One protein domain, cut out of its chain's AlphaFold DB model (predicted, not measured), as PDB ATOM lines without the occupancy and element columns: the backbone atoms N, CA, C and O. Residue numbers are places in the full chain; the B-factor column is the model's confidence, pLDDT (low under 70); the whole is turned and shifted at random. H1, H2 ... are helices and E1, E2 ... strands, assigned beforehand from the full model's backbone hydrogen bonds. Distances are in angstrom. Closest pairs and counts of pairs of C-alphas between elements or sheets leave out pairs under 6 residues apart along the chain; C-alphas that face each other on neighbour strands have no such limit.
ATOM      1  N   CYS A   4     156.975 130.525 171.439       78.94
ATOM      2  CA  CYS A   4     158.411 130.887 171.404       78.94
ATOM      3  C   CYS A   4     158.828 131.751 170.200       78.94
ATOM      4  O   CYS A   4     159.991 132.111 170.046       78.94
ATOM      5  N   THR A   5     157.881 132.056 169.324       82.38
ATOM      6  CA  THR A   5     158.071 132.791 168.075       82.38
ATOM      7  C   THR A   5     157.098 133.964 167.943       82.38
ATOM      8  O   THR A   5     157.155 134.668 166.935       82.38
ATOM      9  N   CYS A   6     156.229 134.197 168.935       83.06
ATOM     10  CA  CYS A   6     155.424 135.412 169.010       83.06
ATOM     11  C   CYS A   6     156.296 136.582 169.470       83.06
ATOM     12  O   CYS A   6     157.354 136.386 170.075       83.06
ATOM     13  N   ASN A   7     155.875 137.807 169.166       84.06
ATOM     14  CA  ASN A   7     156.523 139.005 169.679       84.06
ATOM     15  C   ASN A   7     156.464 139.038 171.221       84.06
ATOM     16  O   ASN A   7     155.407 138.765 171.791       84.06
ATOM     17  N   PRO A   8     157.556 139.383 171.932       83.88
ATOM     18  CA  PRO A   8     157.564 139.385 173.388       83.88
ATOM     19  C   PRO A   8     156.578 140.411 173.948       83.88
ATOM     20  O   PRO A   8     156.074 140.235 175.049       83.88
ATOM     21  N   LYS A   9     156.249 141.456 173.176       84.06
ATOM     22  CA  LYS A   9     155.245 142.456 173.561       84.06
ATOM     23  C   LYS A   9     153.826 141.891 173.618       84.06
ATOM     24  O   LYS A   9     153.034 142.377 174.413       84.06
ATOM     25  N   THR A  10     153.512 140.886 172.801       83.69
ATOM     26  CA  THR A  10     152.160 140.313 172.717       83.69
ATOM     27  C   THR A  10     151.984 139.095 173.616       83.69
ATOM     28  O   THR A  10     150.863 138.637 173.793       83.69
ATOM     29  N   ILE A  11     153.046 138.581 174.255       82.75
ATOM     30  CA  ILE A  11     152.941 137.389 175.112       82.75
ATOM     31  C   ILE A  11     151.981 137.593 176.295       82.75
ATOM     32  O   ILE A  11     151.292 136.660 176.688       82.75
ATOM     33  N   GLY A  12     151.896 138.818 176.828       83.31
ATOM     34  CA  GLY A  12     150.972 139.169 177.911       83.31
ATOM     35  C   GLY A  12     149.503 139.235 177.484       83.31
ATOM     36  O   GLY A  12     148.628 139.270 178.342       83.31
ATOM     37  N   GLU A  13     149.226 139.240 176.179       87.25
ATOM     38  CA  GLU A  13     147.868 139.226 175.625       87.25
ATOM     39  C   GLU A  13     147.310 137.797 175.518       87.25
ATOM     40  O   GLU A  13     146.097 137.615 175.386       87.25
ATOM     41  N   TRP A  14     148.173 136.776 175.609       87.81
ATOM     42  CA  TRP A  14     147.764 135.379 175.514       87.81
ATOM     43  C   TRP A  14     146.857 134.983 176.681       87.81
ATOM     44  O   TRP A  14     147.180 135.258 177.843       87.81
ATOM     45  N   PRO A  15     145.777 134.227 176.422       88.31
ATOM     46  CA  PRO A  15     145.004 133.626 177.496       88.31
ATOM     47  C   PRO A  15     145.878 132.711 178.366       88.31
ATOM     48  O   PRO A  15     146.657 131.892 177.867       88.31
ATOM     49  N   ALA A  16     145.720 132.823 179.688       90.31
ATOM     50  CA  ALA A  16     146.590 132.149 180.653       90.31
ATOM     51  C   ALA A  16     146.598 130.618 180.495       90.31
ATOM     52  O   ALA A  16     147.645 129.985 180.614       90.31
ATOM     53  N   LYS A  17     145.447 130.003 180.195       90.25
ATOM     54  CA  LYS A  17     145.319 128.540 180.095       90.25
ATOM     55  C   LYS A  17     146.167 127.934 178.955       90.25
ATOM     56  O   LYS A  17     146.956 127.033 179.257       90.25
ATOM     57  N   PRO A  18     146.072 128.390 177.686       87.94
ATOM     58  CA  PRO A  18     146.991 127.979 176.619       87.94
ATOM     59  C   PRO A  18     148.471 128.165 176.967       87.94
ATOM     60  O   PRO A  18     149.267 127.254 176.743       87.94
ATOM     61  N   LEU A  19     148.837 129.307 177.564       87.88
ATOM     62  CA  LEU A  19     150.222 129.601 177.936       87.88
ATOM     63  C   LEU A  19     150.753 128.623 178.997       87.88
ATOM     64  O   LEU A  19     151.825 128.049 178.821       87.88
ATOM     65  N   LEU A  20     149.990 128.381 180.067       90.00
ATOM     66  CA  LEU A  20     150.354 127.429 181.124       90.00
ATOM     67  C   LEU A  20     150.417 125.988 180.609       90.00
ATOM     68  O   LEU A  20     151.301 125.231 181.003       90.00
ATOM     69  N   THR A  21     149.513 125.615 179.697       89.19
ATOM     70  CA  THR A  21     149.540 124.294 179.048       89.19
ATOM     71  C   THR A  21     150.830 124.108 178.255       89.19
ATOM     72  O   THR A  21     151.480 123.074 178.385       89.19
ATOM     73  N   PHE A  22     151.228 125.120 177.480       86.69
ATOM     74  CA  PHE A  22     152.482 125.095 176.738       86.69
ATOM     75  C   PHE A  22     153.706 125.018 177.659       86.69
ATOM     76  O   PHE A  22     154.596 124.207 177.417       86.69
ATOM     77  N   LEU A  23     153.746 125.828 178.724       87.06
ATOM     78  CA  LEU A  23     154.848 125.807 179.688       87.06
ATOM     79  C   LEU A  23     155.006 124.430 180.329       87.06
ATOM     80  O   LEU A  23     156.121 123.929 180.389       87.06
ATOM     81  N   ARG A  24     153.895 123.801 180.726       88.44
ATOM     82  CA  ARG A  24     153.909 122.443 181.268       88.44
ATOM     83  C   ARG A  24     154.509 121.444 180.275       88.44
ATOM     84  O   ARG A  24     155.405 120.702 180.634       88.44
ATOM     85  N   GLN A  25     154.077 121.466 179.013       84.44
ATOM     86  CA  GLN A  25     154.633 120.577 177.978       84.44
ATOM     87  C   GLN A  25     156.140 120.793 177.776       84.44
ATOM     88  O   GLN A  25     156.887 119.844 177.548       84.44
ATOM     89  N   LEU A  26     156.600 122.043 177.888       82.00
ATOM     90  CA  LEU A  26     158.018 122.378 177.794       82.00
ATOM     91  C   LEU A  26     158.826 121.865 179.000       82.00
ATOM     92  O   LEU A  26     159.970 121.453 178.819       82.00
ATOM     93  N   THR A  27     158.263 121.904 180.212       84.06
ATOM     94  CA  THR A  27     158.955 121.508 181.453       84.06
ATOM     95  C   THR A  27     158.879 120.020 181.750       84.06
ATOM     96  O   THR A  27     159.817 119.476 182.326       84.06
ATOM     97  N   ASP A  28     157.791 119.365 181.353       86.94
ATOM     98  CA  ASP A  28     157.545 117.948 181.635       86.94
ATOM     99  C   ASP A  28     158.384 117.032 180.728       86.94
ATOM    100  O   ASP A  28     158.498 115.833 180.976       86.94
ATOM    101  N   GLY A  29     159.034 117.604 179.707       76.06
ATOM    102  CA  GLY A  29     159.938 116.879 178.818       76.06
ATOM    103  C   GLY A  29     159.214 116.058 177.755       76.06
ATOM    104  O   GLY A  29     159.781 115.086 177.253       76.06
ATOM    105  N   GLU A 114     151.532 139.072 162.471       88.31
ATOM    106  CA  GLU A 114     152.873 139.638 162.468       88.31
ATOM    107  C   GLU A 114     153.753 138.916 161.458       88.31
ATOM    108  O   GLU A 114     153.789 137.681 161.408       88.31
ATOM    109  N   ASP A 115     154.523 139.699 160.714       90.62
ATOM    110  CA  ASP A 115     155.544 139.176 159.823       90.62
ATOM    111  C   ASP A 115     156.877 138.996 160.548       90.62
ATOM    112  O   ASP A 115     157.251 139.733 161.469       90.62
ATOM    113  N   GLY A 116     157.638 138.014 160.090       91.56
ATOM    114  CA  GLY A 116     159.011 137.811 160.504       91.56
ATOM    115  C   GLY A 116     159.813 137.103 159.430       91.56
ATOM    116  O   GLY A 116     159.288 136.343 158.614       91.56
ATOM    117  N   ASP A 117     161.112 137.370 159.443       95.06
ATOM    118  CA  ASP A 117     162.042 136.685 158.562       95.06
ATOM    119  C   ASP A 117     162.445 135.347 159.189       95.06
ATOM    120  O   ASP A 117     162.786 135.255 160.374       95.06
ATOM    121  N   LEU A 118     162.407 134.306 158.370       96.62
ATOM    122  CA  LEU A 118     162.957 132.993 158.647       96.62
ATOM    123  C   LEU A 118     164.200 132.819 157.779       96.62
ATOM    124  O   LEU A 118     164.105 132.723 156.554       96.62
ATOM    125  N   VAL A 119     165.365 132.784 158.412       98.06
ATOM    126  CA  VAL A 119     166.653 132.702 157.722       98.06
ATOM    127  C   VAL A 119     167.199 131.289 157.853       98.06
ATOM    128  O   VAL A 119     167.311 130.763 158.958       98.06
ATOM    129  N   ILE A 120     167.546 130.673 156.727       98.06
ATOM    130  CA  ILE A 120     168.237 129.385 156.648       98.06
ATOM    131  C   ILE A 120     169.706 129.681 156.358       98.06
ATOM    132  O   ILE A 120     170.014 130.360 155.379       98.06
ATOM    133  N   HIS A 121     170.617 129.210 157.207       98.38
ATOM    134  CA  HIS A 121     172.031 129.592 157.146       98.38
ATOM    135  C   HIS A 121     172.953 128.562 157.812       98.38
ATOM    136  O   HIS A 121     172.494 127.632 158.473       98.38
ATOM    137  N   THR A 122     174.267 128.742 157.664       98.25
ATOM    138  CA  THR A 122     175.306 127.918 158.319       98.25
ATOM    139  C   THR A 122     176.063 128.656 159.429       98.25
ATOM    140  O   THR A 122     176.988 128.113 160.032       98.25
ATOM    141  N   ASP A 123     175.688 129.907 159.717       97.75
ATOM    142  CA  ASP A 123     176.362 130.717 160.736       97.75
ATOM    143  C   ASP A 123     176.090 130.238 162.167       97.75
ATOM    144  O   ASP A 123     174.960 130.288 162.643       97.75
ATOM    145  N   THR A 124     177.133 129.806 162.873       96.62
ATOM    146  CA  THR A 124     177.034 129.257 164.232       96.62
ATOM    147  C   THR A 124     176.881 130.328 165.314       96.62
ATOM    148  O   THR A 124     176.660 129.982 166.472       96.62
ATOM    149  N   SER A 125     177.003 131.613 164.962       95.56
ATOM    150  CA  SER A 125     176.890 132.762 165.876       95.56
ATOM    151  C   SER A 125     175.527 132.859 166.581       95.56
ATOM    152  O   SER A 125     175.438 133.423 167.670       95.56
ATOM    153  N   VAL A 126     174.474 132.276 165.994       95.56
ATOM    154  CA  VAL A 126     173.105 132.257 166.549       95.56
ATOM    155  C   VAL A 126     172.921 131.265 167.704       95.56
ATOM    156  O   VAL A 126     171.918 131.319 168.418       95.56
ATOM    157  N   MET A 127     173.871 130.346 167.884       95.75
ATOM    158  CA  MET A 127     173.841 129.315 168.920       95.75
ATOM    159  C   MET A 127     174.658 129.740 170.150       95.75
ATOM    160  O   MET A 127     175.506 130.631 170.057       95.75
ATOM    161  N   PRO A 128     174.469 129.086 171.314       94.56
ATOM    162  CA  PRO A 128     175.334 129.304 172.468       94.56
ATOM    163  C   PRO A 128     176.827 129.143 172.116       94.56
ATOM    164  O   PRO A 128     177.178 128.215 171.377       94.56
ATOM    165  N   PRO A 129     177.737 129.967 172.677       92.12
ATOM    166  CA  PRO A 129     179.162 129.919 172.333       92.12
ATOM    167  C   PRO A 129     179.823 128.560 172.592       92.12
ATOM    168  O   PRO A 129     180.753 128.164 171.891       92.12
ATOM    169  N   ARG A 130     179.351 127.824 173.606       95.12
ATOM    170  CA  ARG A 130     179.869 126.495 173.940       95.12
ATOM    171  C   ARG A 130     179.049 125.432 173.222       95.12
ATOM    172  O   ARG A 130     177.861 125.273 173.484       95.12
ATOM    173  N   ARG A 131     179.716 124.622 172.397       93.44
ATOM    174  CA  ARG A 131     179.084 123.549 171.611       93.44
ATOM    175  C   ARG A 131     178.271 122.547 172.441       93.44
ATOM    176  O   ARG A 131     177.277 122.025 171.943       93.44
ATOM    177  N   LYS A 132     178.696 122.287 173.683       95.44
ATOM    178  CA  LYS A 132     178.019 121.377 174.622       95.44
ATOM    179  C   LYS A 132     176.658 121.890 175.110       95.44
ATOM    180  O   LYS A 132     175.858 121.090 175.568       95.44
ATOM    181  N   ASP A 133     176.411 123.197 175.009       94.69
ATOM    182  CA  ASP A 133     175.150 123.823 175.425       94.69
ATOM    183  C   ASP A 133     174.142 123.891 174.261       94.69
ATOM    184  O   ASP A 133     173.048 124.436 174.402       94.69
ATOM    185  N   TRP A 134     174.508 123.390 173.078       94.75
ATOM    186  CA  TRP A 134     173.616 123.401 171.928       94.75
ATOM    187  C   TRP A 134     172.464 122.430 172.138       94.75
ATOM    188  O   TRP A 134     172.668 121.258 172.440       94.75
ATOM    189  N   SER A 135     171.265 122.929 171.880       92.12
ATOM    190  CA  SER A 135     170.029 122.157 171.864       92.12
ATOM    191  C   SER A 135     169.414 122.187 170.468       92.12
ATOM    192  O   SER A 135     169.777 123.023 169.638       92.12
ATOM    193  N   VAL A 136     168.479 121.271 170.203       92.06
ATOM    194  CA  VAL A 136     167.719 121.233 168.942       92.06
ATOM    195  C   VAL A 136     167.021 122.567 168.678       92.06
ATOM    196  O   VAL A 136     167.019 123.060 167.553       92.06
ATOM    197  N   LEU A 137     166.447 123.141 169.734       91.69
ATOM    198  CA  LEU A 137     165.776 124.430 169.739       91.69
ATOM    199  C   LEU A 137     166.561 125.368 170.653       91.69
ATOM    200  O   LEU A 137     166.902 124.995 171.775       91.69
ATOM    201  N   SER A 138     166.843 126.578 170.182       92.50
ATOM    202  CA  SER A 138     167.532 127.616 170.944       92.50
ATOM    203  C   SER A 138     166.714 128.899 170.909       92.50
ATOM    204  O   SER A 138     166.326 129.367 169.839       92.50
ATOM    205  N   TYR A 139     166.456 129.471 172.081       91.69
ATOM    206  CA  TYR A 139     165.790 130.758 172.235       91.69
ATOM    207  C   TYR A 139     166.778 131.757 172.834       91.69
ATOM    208  O   TYR A 139     167.431 131.466 173.835       91.69
ATOM    209  N   MET A 140     166.885 132.936 172.228       91.19
ATOM    210  CA  MET A 140     167.733 134.019 172.723       91.19
ATOM    211  C   MET A 140     166.983 135.341 172.597       91.19
ATOM    212  O   MET A 140     166.235 135.550 171.645       91.19
ATOM    213  N   MET A 141     167.208 136.249 173.543       91.75
ATOM    214  CA  MET A 141     166.742 137.629 173.473       91.75
ATOM    215  C   MET A 141     167.915 138.600 173.431       91.75
ATOM    216  O   MET A 141     169.021 138.290 173.879       91.75
ATOM    217  N   ASP A 142     167.667 139.800 172.915       92.19
ATOM    218  CA  ASP A 142     168.602 140.905 173.076       92.19
ATOM    219  C   ASP A 142     168.682 141.347 174.549       92.19
ATOM    220  O   ASP A 142     167.804 141.068 175.362       92.19
ATOM    221  N   ARG A 143     169.733 142.093 174.912       91.31
ATOM    222  CA  ARG A 143     169.948 142.532 176.306       91.31
ATOM    223  C   ARG A 143     168.838 143.433 176.857       91.31
ATOM    224  O   ARG A 143     168.747 143.598 178.067       91.31
ATOM    225  N   LYS A 144     168.040 144.047 175.979       91.81
ATOM    226  CA  LYS A 144     166.905 144.897 176.356       91.81
ATOM    227  C   LYS A 144     165.597 144.110 176.485       91.81
ATOM    228  O   LYS A 144     164.591 144.711 176.842       91.81
ATOM    229  N   PHE A 145     165.599 142.807 176.188       88.38
ATOM    230  CA  PHE A 145     164.414 141.944 176.164       88.38
ATOM    231  C   PHE A 145     163.294 142.466 175.245       88.38
ATOM    232  O   PHE A 145     162.109 142.286 175.505       88.38
ATOM    233  N   THR A 146     163.674 143.124 174.150       88.94
ATOM    234  CA  THR A 146     162.755 143.714 173.167       88.94
ATOM    235  C   THR A 146     162.650 142.916 171.880       88.94
ATOM    236  O   THR A 146     161.659 143.038 171.161       88.94
ATOM    237  N   ARG A 147     163.667 142.107 171.582       90.62
ATOM    238  CA  ARG A 147     163.710 141.230 170.419       90.62
ATOM    239  C   ARG A 147     164.147 139.848 170.857       90.62
ATOM    240  O   ARG A 147     164.951 139.688 171.770       90.62
ATOM    241  N   GLN A 148     163.654 138.866 170.140       92.06
ATOM    242  CA  GLN A 148     163.874 137.461 170.365       92.06
ATOM    243  C   GLN A 148     164.192 136.796 169.038       92.06
ATOM    244  O   GLN A 148     163.598 137.133 168.015       92.06
ATOM    245  N   GLN A 149     165.092 135.827 169.091       93.88
ATOM    246  CA  GLN A 149     165.326 134.892 168.013       93.88
ATOM    247  C   GLN A 149     165.019 133.485 168.493       93.88
ATOM    248  O   GLN A 149     165.235 133.135 169.657       93.88
ATOM    249  N   PHE A 150     164.546 132.674 167.561       94.88
ATOM    250  CA  PHE A 150     164.326 131.260 167.785       94.88
ATOM    251  C   PHE A 150     165.019 130.477 166.681       94.88
ATOM    252  O   PHE A 150     164.696 130.652 165.508       94.88
ATOM    253  N   THR A 151     165.964 129.624 167.055       96.19
ATOM    254  CA  THR A 151     166.787 128.857 166.125       96.19
ATOM    255  C   THR A 151     166.512 127.369 166.270       96.19
ATOM    256  O   THR A 151     166.547 126.828 167.374       96.19
ATOM    257  N   VAL A 152     166.297 126.698 165.141       95.31
ATOM    258  CA  VAL A 152     166.274 125.238 165.028       95.31
ATOM    259  C   VAL A 152     167.599 124.773 164.432       95.31
ATOM    260  O   VAL A 152     167.982 125.214 163.345       95.31
ATOM    261  N   TRP A 153     168.299 123.870 165.119       96.31
ATOM    262  CA  TRP A 153     169.472 123.191 164.575       96.31
ATOM    263  C   TRP A 153     169.024 122.003 163.714       96.31
ATOM    264  O   TRP A 153     168.690 120.928 164.216       96.31
ATOM    265  N   MET A 154     169.014 122.203 162.396       95.00
ATOM    266  CA  MET A 154     168.390 121.285 161.442       95.00
ATOM    267  C   MET A 154     169.048 119.903 161.425       95.00
ATOM    268  O   MET A 154     168.349 118.902 161.301       95.00
ATOM    269  N   ASN A 155     170.368 119.808 161.616       94.62
ATOM    270  CA  ASN A 155     171.064 118.513 161.615       94.62
ATOM    271  C   ASN A 155     170.618 117.585 162.750       94.62
ATOM    272  O   ASN A 155     170.841 116.382 162.659       94.62
ATOM    273  N   ALA A 156     170.020 118.126 163.815       91.31
ATOM    274  CA  ALA A 156     169.525 117.323 164.924       91.31
ATOM    275  C   ALA A 156     168.122 116.740 164.681       91.31
ATOM    276  O   ALA A 156     167.701 115.856 165.420       91.31
ATOM    277  N   VAL A 157     167.395 117.221 163.664       89.12
ATOM    278  CA  VAL A 157     166.004 116.813 163.367       89.12
ATOM    279  C   VAL A 157     165.812 116.254 161.961       89.12
ATOM    280  O   VAL A 157     164.791 115.624 161.671       89.12
ATOM    281  N   GLU A 158     166.778 116.486 161.077       89.25
ATOM    282  CA  GLU A 158     166.760 116.024 159.699       89.25
ATOM    283  C   GLU A 158     167.821 114.929 159.494       89.25
ATOM    284  O   GLU A 158     169.013 115.244 159.415       89.25
ATOM    285  N   PRO A 159     167.410 113.649 159.384       89.12
ATOM    286  CA  PRO A 159     168.329 112.524 159.208       89.12
ATOM    287  C   PRO A 159     169.320 112.707 158.052       89.12
ATOM    288  O   PRO A 159     170.482 112.320 158.165       89.12
ATOM    289  N   THR A 160     168.905 113.352 156.957       90.25
ATOM    290  CA  THR A 160     169.768 113.581 155.784       90.25
ATOM    291  C   THR A 160     170.892 114.602 156.014       90.25
ATOM    292  O   THR A 160     171.773 114.754 155.158       90.25
ATOM    293  N   LEU A 161     170.894 115.300 157.154       92.75
ATOM    294  CA  LEU A 161     171.895 116.299 157.539       92.75
ATOM    295  C   LEU A 161     172.862 115.817 158.633       92.75
ATOM    296  O   LEU A 161     173.785 116.552 159.004       92.75
ATOM    297  N   VAL A 162     172.699 114.593 159.138       93.12
ATOM    298  CA  VAL A 162     173.595 114.024 160.155       93.12
ATOM    299  C   VAL A 162     175.029 113.941 159.615       93.12
ATOM    300  O   VAL A 162     175.259 113.525 158.482       93.12
ATOM    301  N   GLY A 163     176.002 114.390 160.417       93.56
ATOM    302  CA  GLY A 163     177.428 114.405 160.057       93.56
ATOM    303  C   GLY A 163     177.848 115.489 159.054       93.56
ATOM    304  O   GLY A 163     179.033 115.607 158.756       93.56
ATOM    305  N   LYS A 164     176.909 116.297 158.547       95.75
ATOM    306  CA  LYS A 164     177.198 117.419 157.642       95.75
ATOM    307  C   LYS A 164     177.488 118.708 158.413       95.75
ATOM    308  O   LYS A 164     177.282 118.789 159.626       95.75
ATOM    309  N   ASN A 165     177.920 119.739 157.684       95.75
ATOM    310  CA  ASN A 165     178.065 121.088 158.228       95.75
ATOM    311  C   ASN A 165     176.761 121.549 158.909       95.75
ATOM    312  O   ASN A 165     175.675 121.233 158.405       95.75
ATOM    313  N   PRO A 166     176.841 122.283 160.036       96.88
ATOM    314  CA  PRO A 166     175.658 122.775 160.725       96.88
ATOM    315  C   PRO A 166     174.798 123.674 159.835       96.88
ATOM    316  O   PRO A 166     175.299 124.601 159.200       96.88
ATOM    317  N   VAL A 167     173.498 123.401 159.830       98.00
ATOM    318  CA  VAL A 167     172.463 124.202 159.185       98.00
ATOM    319  C   VAL A 167     171.468 124.632 160.253       98.00
ATOM    320  O   VAL A 167     171.013 123.826 161.071       98.00
ATOM    321  N   PHE A 168     171.124 125.911 160.231       98.00
ATOM    322  CA  PHE A 168     170.231 126.547 161.179       98.00
ATOM    323  C   PHE A 168     169.065 127.188 160.450       98.00
ATOM    324  O   PHE A 168     169.221 127.736 159.358       98.00
ATOM    325  N   GLN A 169     167.906 127.137 161.090       97.44
ATOM    326  CA  GLN A 169     166.733 127.902 160.708       97.44
ATOM    327  C   GLN A 169     166.420 128.870 161.850       97.44
ATOM    328  O   GLN A 169     165.998 128.438 162.920       97.44
ATOM    329  N   THR A 170     166.638 130.164 161.631       97.19
ATOM    330  CA  THR A 170     166.485 131.208 162.653       97.19
ATOM    331  C   THR A 170     165.327 132.136 162.309       97.19
ATOM    332  O   THR A 170     165.324 132.801 161.274       97.19
ATOM    333  N   TRP A 171     164.336 132.190 163.194       95.81
ATOM    334  CA  TRP A 171     163.217 133.128 163.162       95.81
ATOM    335  C   TRP A 171     163.605 134.445 163.829       95.81
ATOM    336  O   TRP A 171     164.077 134.426 164.966       95.81
ATOM    337  N   ARG A 172     163.363 135.566 163.134       93.56
ATOM    338  CA  ARG A 172     163.650 136.947 163.567       93.56
ATOM    339  C   ARG A 172     165.043 137.085 164.206       93.56
ATOM    340  O   ARG A 172     165.132 137.363 165.401       93.56
ATOM    341  N   PRO A 173     166.129 136.889 163.434       94.31
ATOM    342  CA  PRO A 173     167.486 136.937 163.970       94.31
ATOM    343  C   PRO A 173     167.744 138.218 164.769       94.31
ATOM    344  O   PRO A 173     167.506 139.336 164.306       94.31
ATOM    345  N   VAL A 174     168.226 138.041 165.994       93.88
ATOM    346  CA  VAL A 174     168.704 139.123 166.858       93.88
ATOM    347  C   VAL A 174     170.204 139.279 166.668       93.88
ATOM    348  O   VAL A 174     170.699 140.404 166.590       93.88
ATOM    349  N   THR A 175     170.903 138.149 166.588       92.69
ATOM    350  CA  THR A 175     172.293 138.058 166.166       92.69
ATOM    351  C   THR A 175     172.379 138.304 164.666       92.69
ATOM    352  O   THR A 175     171.620 137.721 163.892       92.69
ATOM    353  N   GLU A 176     173.304 139.168 164.256       94.62
ATOM    354  CA  GLU A 176     173.598 139.385 162.844       94.62
ATOM    355  C   GLU A 176     174.190 138.107 162.237       94.62
ATOM    356  O   GLU A 176     175.133 137.531 162.779       94.62
ATOM    357  N   ILE A 177     173.597 137.653 161.133       97.62
ATOM    358  CA  ILE A 177     174.037 136.470 160.395       97.62
ATOM    359  C   ILE A 177     174.921 136.949 159.249       97.62
ATOM    360  O   ILE A 177     174.490 137.792 158.464       97.62
ATOM    361  N   ASP A 178     176.122 136.381 159.126       97.94
ATOM    362  CA  ASP A 178     177.009 136.660 157.991       97.94
ATOM    363  C   ASP A 178     176.275 136.396 156.658       97.94
ATOM    364  O   ASP A 178     175.897 135.246 156.394       97.94
ATOM    365  N   PRO A 179     176.094 137.411 155.786       97.56
ATOM    366  CA  PRO A 179     175.387 137.256 154.517       97.56
ATOM    367  C   PRO A 179     175.954 136.154 153.619       97.56
ATOM    368  O   PRO A 179     175.206 135.529 152.872       97.56
ATOM    369  N   LYS A 180     177.259 135.858 153.714       98.12
ATOM    370  CA  LYS A 180     177.904 134.785 152.935       98.12
ATOM    371  C   LYS A 180     177.508 133.383 153.399       98.12
ATOM    372  O   LYS A 180     177.752 132.414 152.686       98.12
ATOM    373  N   LYS A 181     176.934 133.266 154.597       98.19
ATOM    374  CA  LYS A 181     176.473 132.006 155.190       98.19
ATOM    375  C   LYS A 181     174.964 131.815 155.077       98.19
ATOM    376  O   LYS A 181     174.461 130.783 155.526       98.19
ATOM    377  N   ILE A 182     174.243 132.783 154.508       98.44
ATOM    378  CA  ILE A 182     172.806 132.679 154.254       98.44
ATOM    379  C   ILE A 182     172.582 131.784 153.035       98.44
ATOM    380  O   ILE A 182     173.151 132.001 151.970       98.44
ATOM    381  N   ILE A 183     171.734 130.774 153.210       98.12
ATOM    382  CA  ILE A 183     171.272 129.879 152.145       98.12
ATOM    383  C   ILE A 183     169.986 130.438 151.533       98.12
ATOM    384  O   ILE A 183     169.839 130.468 150.316       98.12
ATOM    385  N   SER A 184     169.039 130.862 152.375       97.88
ATOM    386  CA  SER A 184     167.758 131.422 151.940       97.88
ATOM    387  C   SER A 184     167.109 132.234 153.056       97.88
ATOM    388  O   SER A 184     167.274 131.916 154.234       97.88
ATOM    389  N   THR A 185     166.301 133.223 152.682       97.50
ATOM    390  CA  THR A 185     165.460 133.996 153.601       97.50
ATOM    391  C   THR A 185     164.026 133.967 153.102       97.50
ATOM    392  O   THR A 185     163.772 134.224 151.928       97.50
ATOM    393  N   VAL A 186     163.085 133.663 153.992       96.31
ATOM    394  CA  VAL A 186     161.652 133.620 153.682       96.31
ATOM    395  C   VAL A 186     160.907 134.515 154.661       96.31
ATOM    396  O   VAL A 186     161.124 134.424 155.869       96.31
ATOM    397  N   LYS A 187     160.008 135.361 154.154       94.31
ATOM    398  CA  LYS A 187     159.044 136.075 154.995       94.31
ATOM    399  C   LYS A 187     157.898 135.140 155.331       94.31
ATOM    400  O   LYS A 187     157.274 134.593 154.427       94.31
ATOM    401  N   LEU A 188     157.634 134.955 156.619       91.56
ATOM    402  CA  LEU A 188     156.451 134.243 157.085       91.56
ATOM    403  C   LEU A 188     155.608 135.157 157.954       91.56
ATOM    404  O   LEU A 188     156.117 136.039 158.644       91.56
ATOM    405  N   THR A 189     154.323 134.851 157.973       89.50
ATOM    406  CA  THR A 189     153.327 135.538 158.776       89.50
ATOM    407  C   THR A 189     152.846 134.600 159.880       89.50
ATOM    408  O   THR A 189     152.696 133.393 159.667       89.50
ATOM    409  N   ARG A 190     152.612 135.129 161.080       87.19
ATOM    410  CA  ARG A 190     152.050 134.386 162.217       87.19
ATOM    411  C   ARG A 190     150.853 135.122 162.787       87.19
ATOM    412  O   ARG A 190     150.905 136.335 162.942       87.19
ATOM    413  N   ALA A 191     149.806 134.380 163.133       87.81
ATOM    414  CA  ALA A 191     148.676 134.938 163.860       87.81
ATOM    415  C   ALA A 191     149.124 135.404 165.254       87.81
ATOM    416  O   ALA A 191     149.848 134.691 165.960       87.81
ATOM    417  N   VAL A 192     148.685 136.599 165.635       88.44
ATOM    418  CA  VAL A 192     148.746 137.094 167.008       88.44
ATOM    419  C   VAL A 192     147.556 136.509 167.746       88.44
ATOM    420  O   VAL A 192     146.435 136.544 167.248       88.44
ATOM    421  N   VAL A 193     147.824 135.954 168.920       86.06
ATOM    422  CA  VAL A 193     146.825 135.288 169.750       86.06
ATOM    423  C   VAL A 193     146.537 136.178 170.948       86.06
ATOM    424  O   VAL A 193     147.455 136.539 171.683       86.06
TER     425      VAL A 193
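What this domain is: This is residues 4 to 29 and 114 to 193 of the 198 residues of the protein "Monoamine oxidase" of Acinetobacter ursingii (UniProt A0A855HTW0). A strongly twisted wall of five antiparallel strands, E2 E3 E4 E1 E5 in order, has one helix, H1, set off from it beyond one end, with residues 23 to 29 sticking out. Long loops join several of the strands. The printed part has 106 residues, with named elements H1 E1 E2 E3 E4 E5 along the chain; its class is mixed, helices and strands, with 45 residues in named elements, under half. It is compact, with a radius of gyration of the C-alphas of 14.7 A and spans of 41 by 30 by 26 A.

Where its parts are: Residues 4 to 15 hold no named element. H1, residues 16 to 27, begins at C-alpha 16 (146.590, 132.149, 180.653) and is 16.3 A long. E1, residues 114 to 121, begins at C-alpha 114 (152.873, 139.638, 162.468) and is 22.3 A long. E2 is residues 137 to 141, E3 148 to 153 and E4 168 to 171. E5, residues 182 to 191, is 26.1 A long and ends at C-alpha 191 (148.676, 134.938, 163.860).

How they stand to each other: E2 and E3 form a hairpin, with N 138 and O 151 2.8 A apart. E3 and E4 form another, with N 152 and O 169 at 2.8 A. E2 E3 E4 are a meander, each strand the antiparallel neighbour of the one before. E4 neighbours E1, with N 170 and O 119 at 2.8 A; E1 to E4 are a Greek key, the meander with E1 antiparallel to E4. Edge strand E5 neighbours E1 at 156 degrees, with N 116 and O 188 at 2.9 A. H1 is not on the sheet; every O i to N i+4 pair in it is within hydrogen-bond range.

The domain as a whole: The C-alphas of Lys 17 and Lys 180 are the farthest apart, 42.9 A. Residues 30 to 113 are not printed; C-alphas 29 and 114 are 28.9 A apart across the cut. The links E1 to E2 and E3 to E4 are long. No printed residue is under 70 in pLDDT.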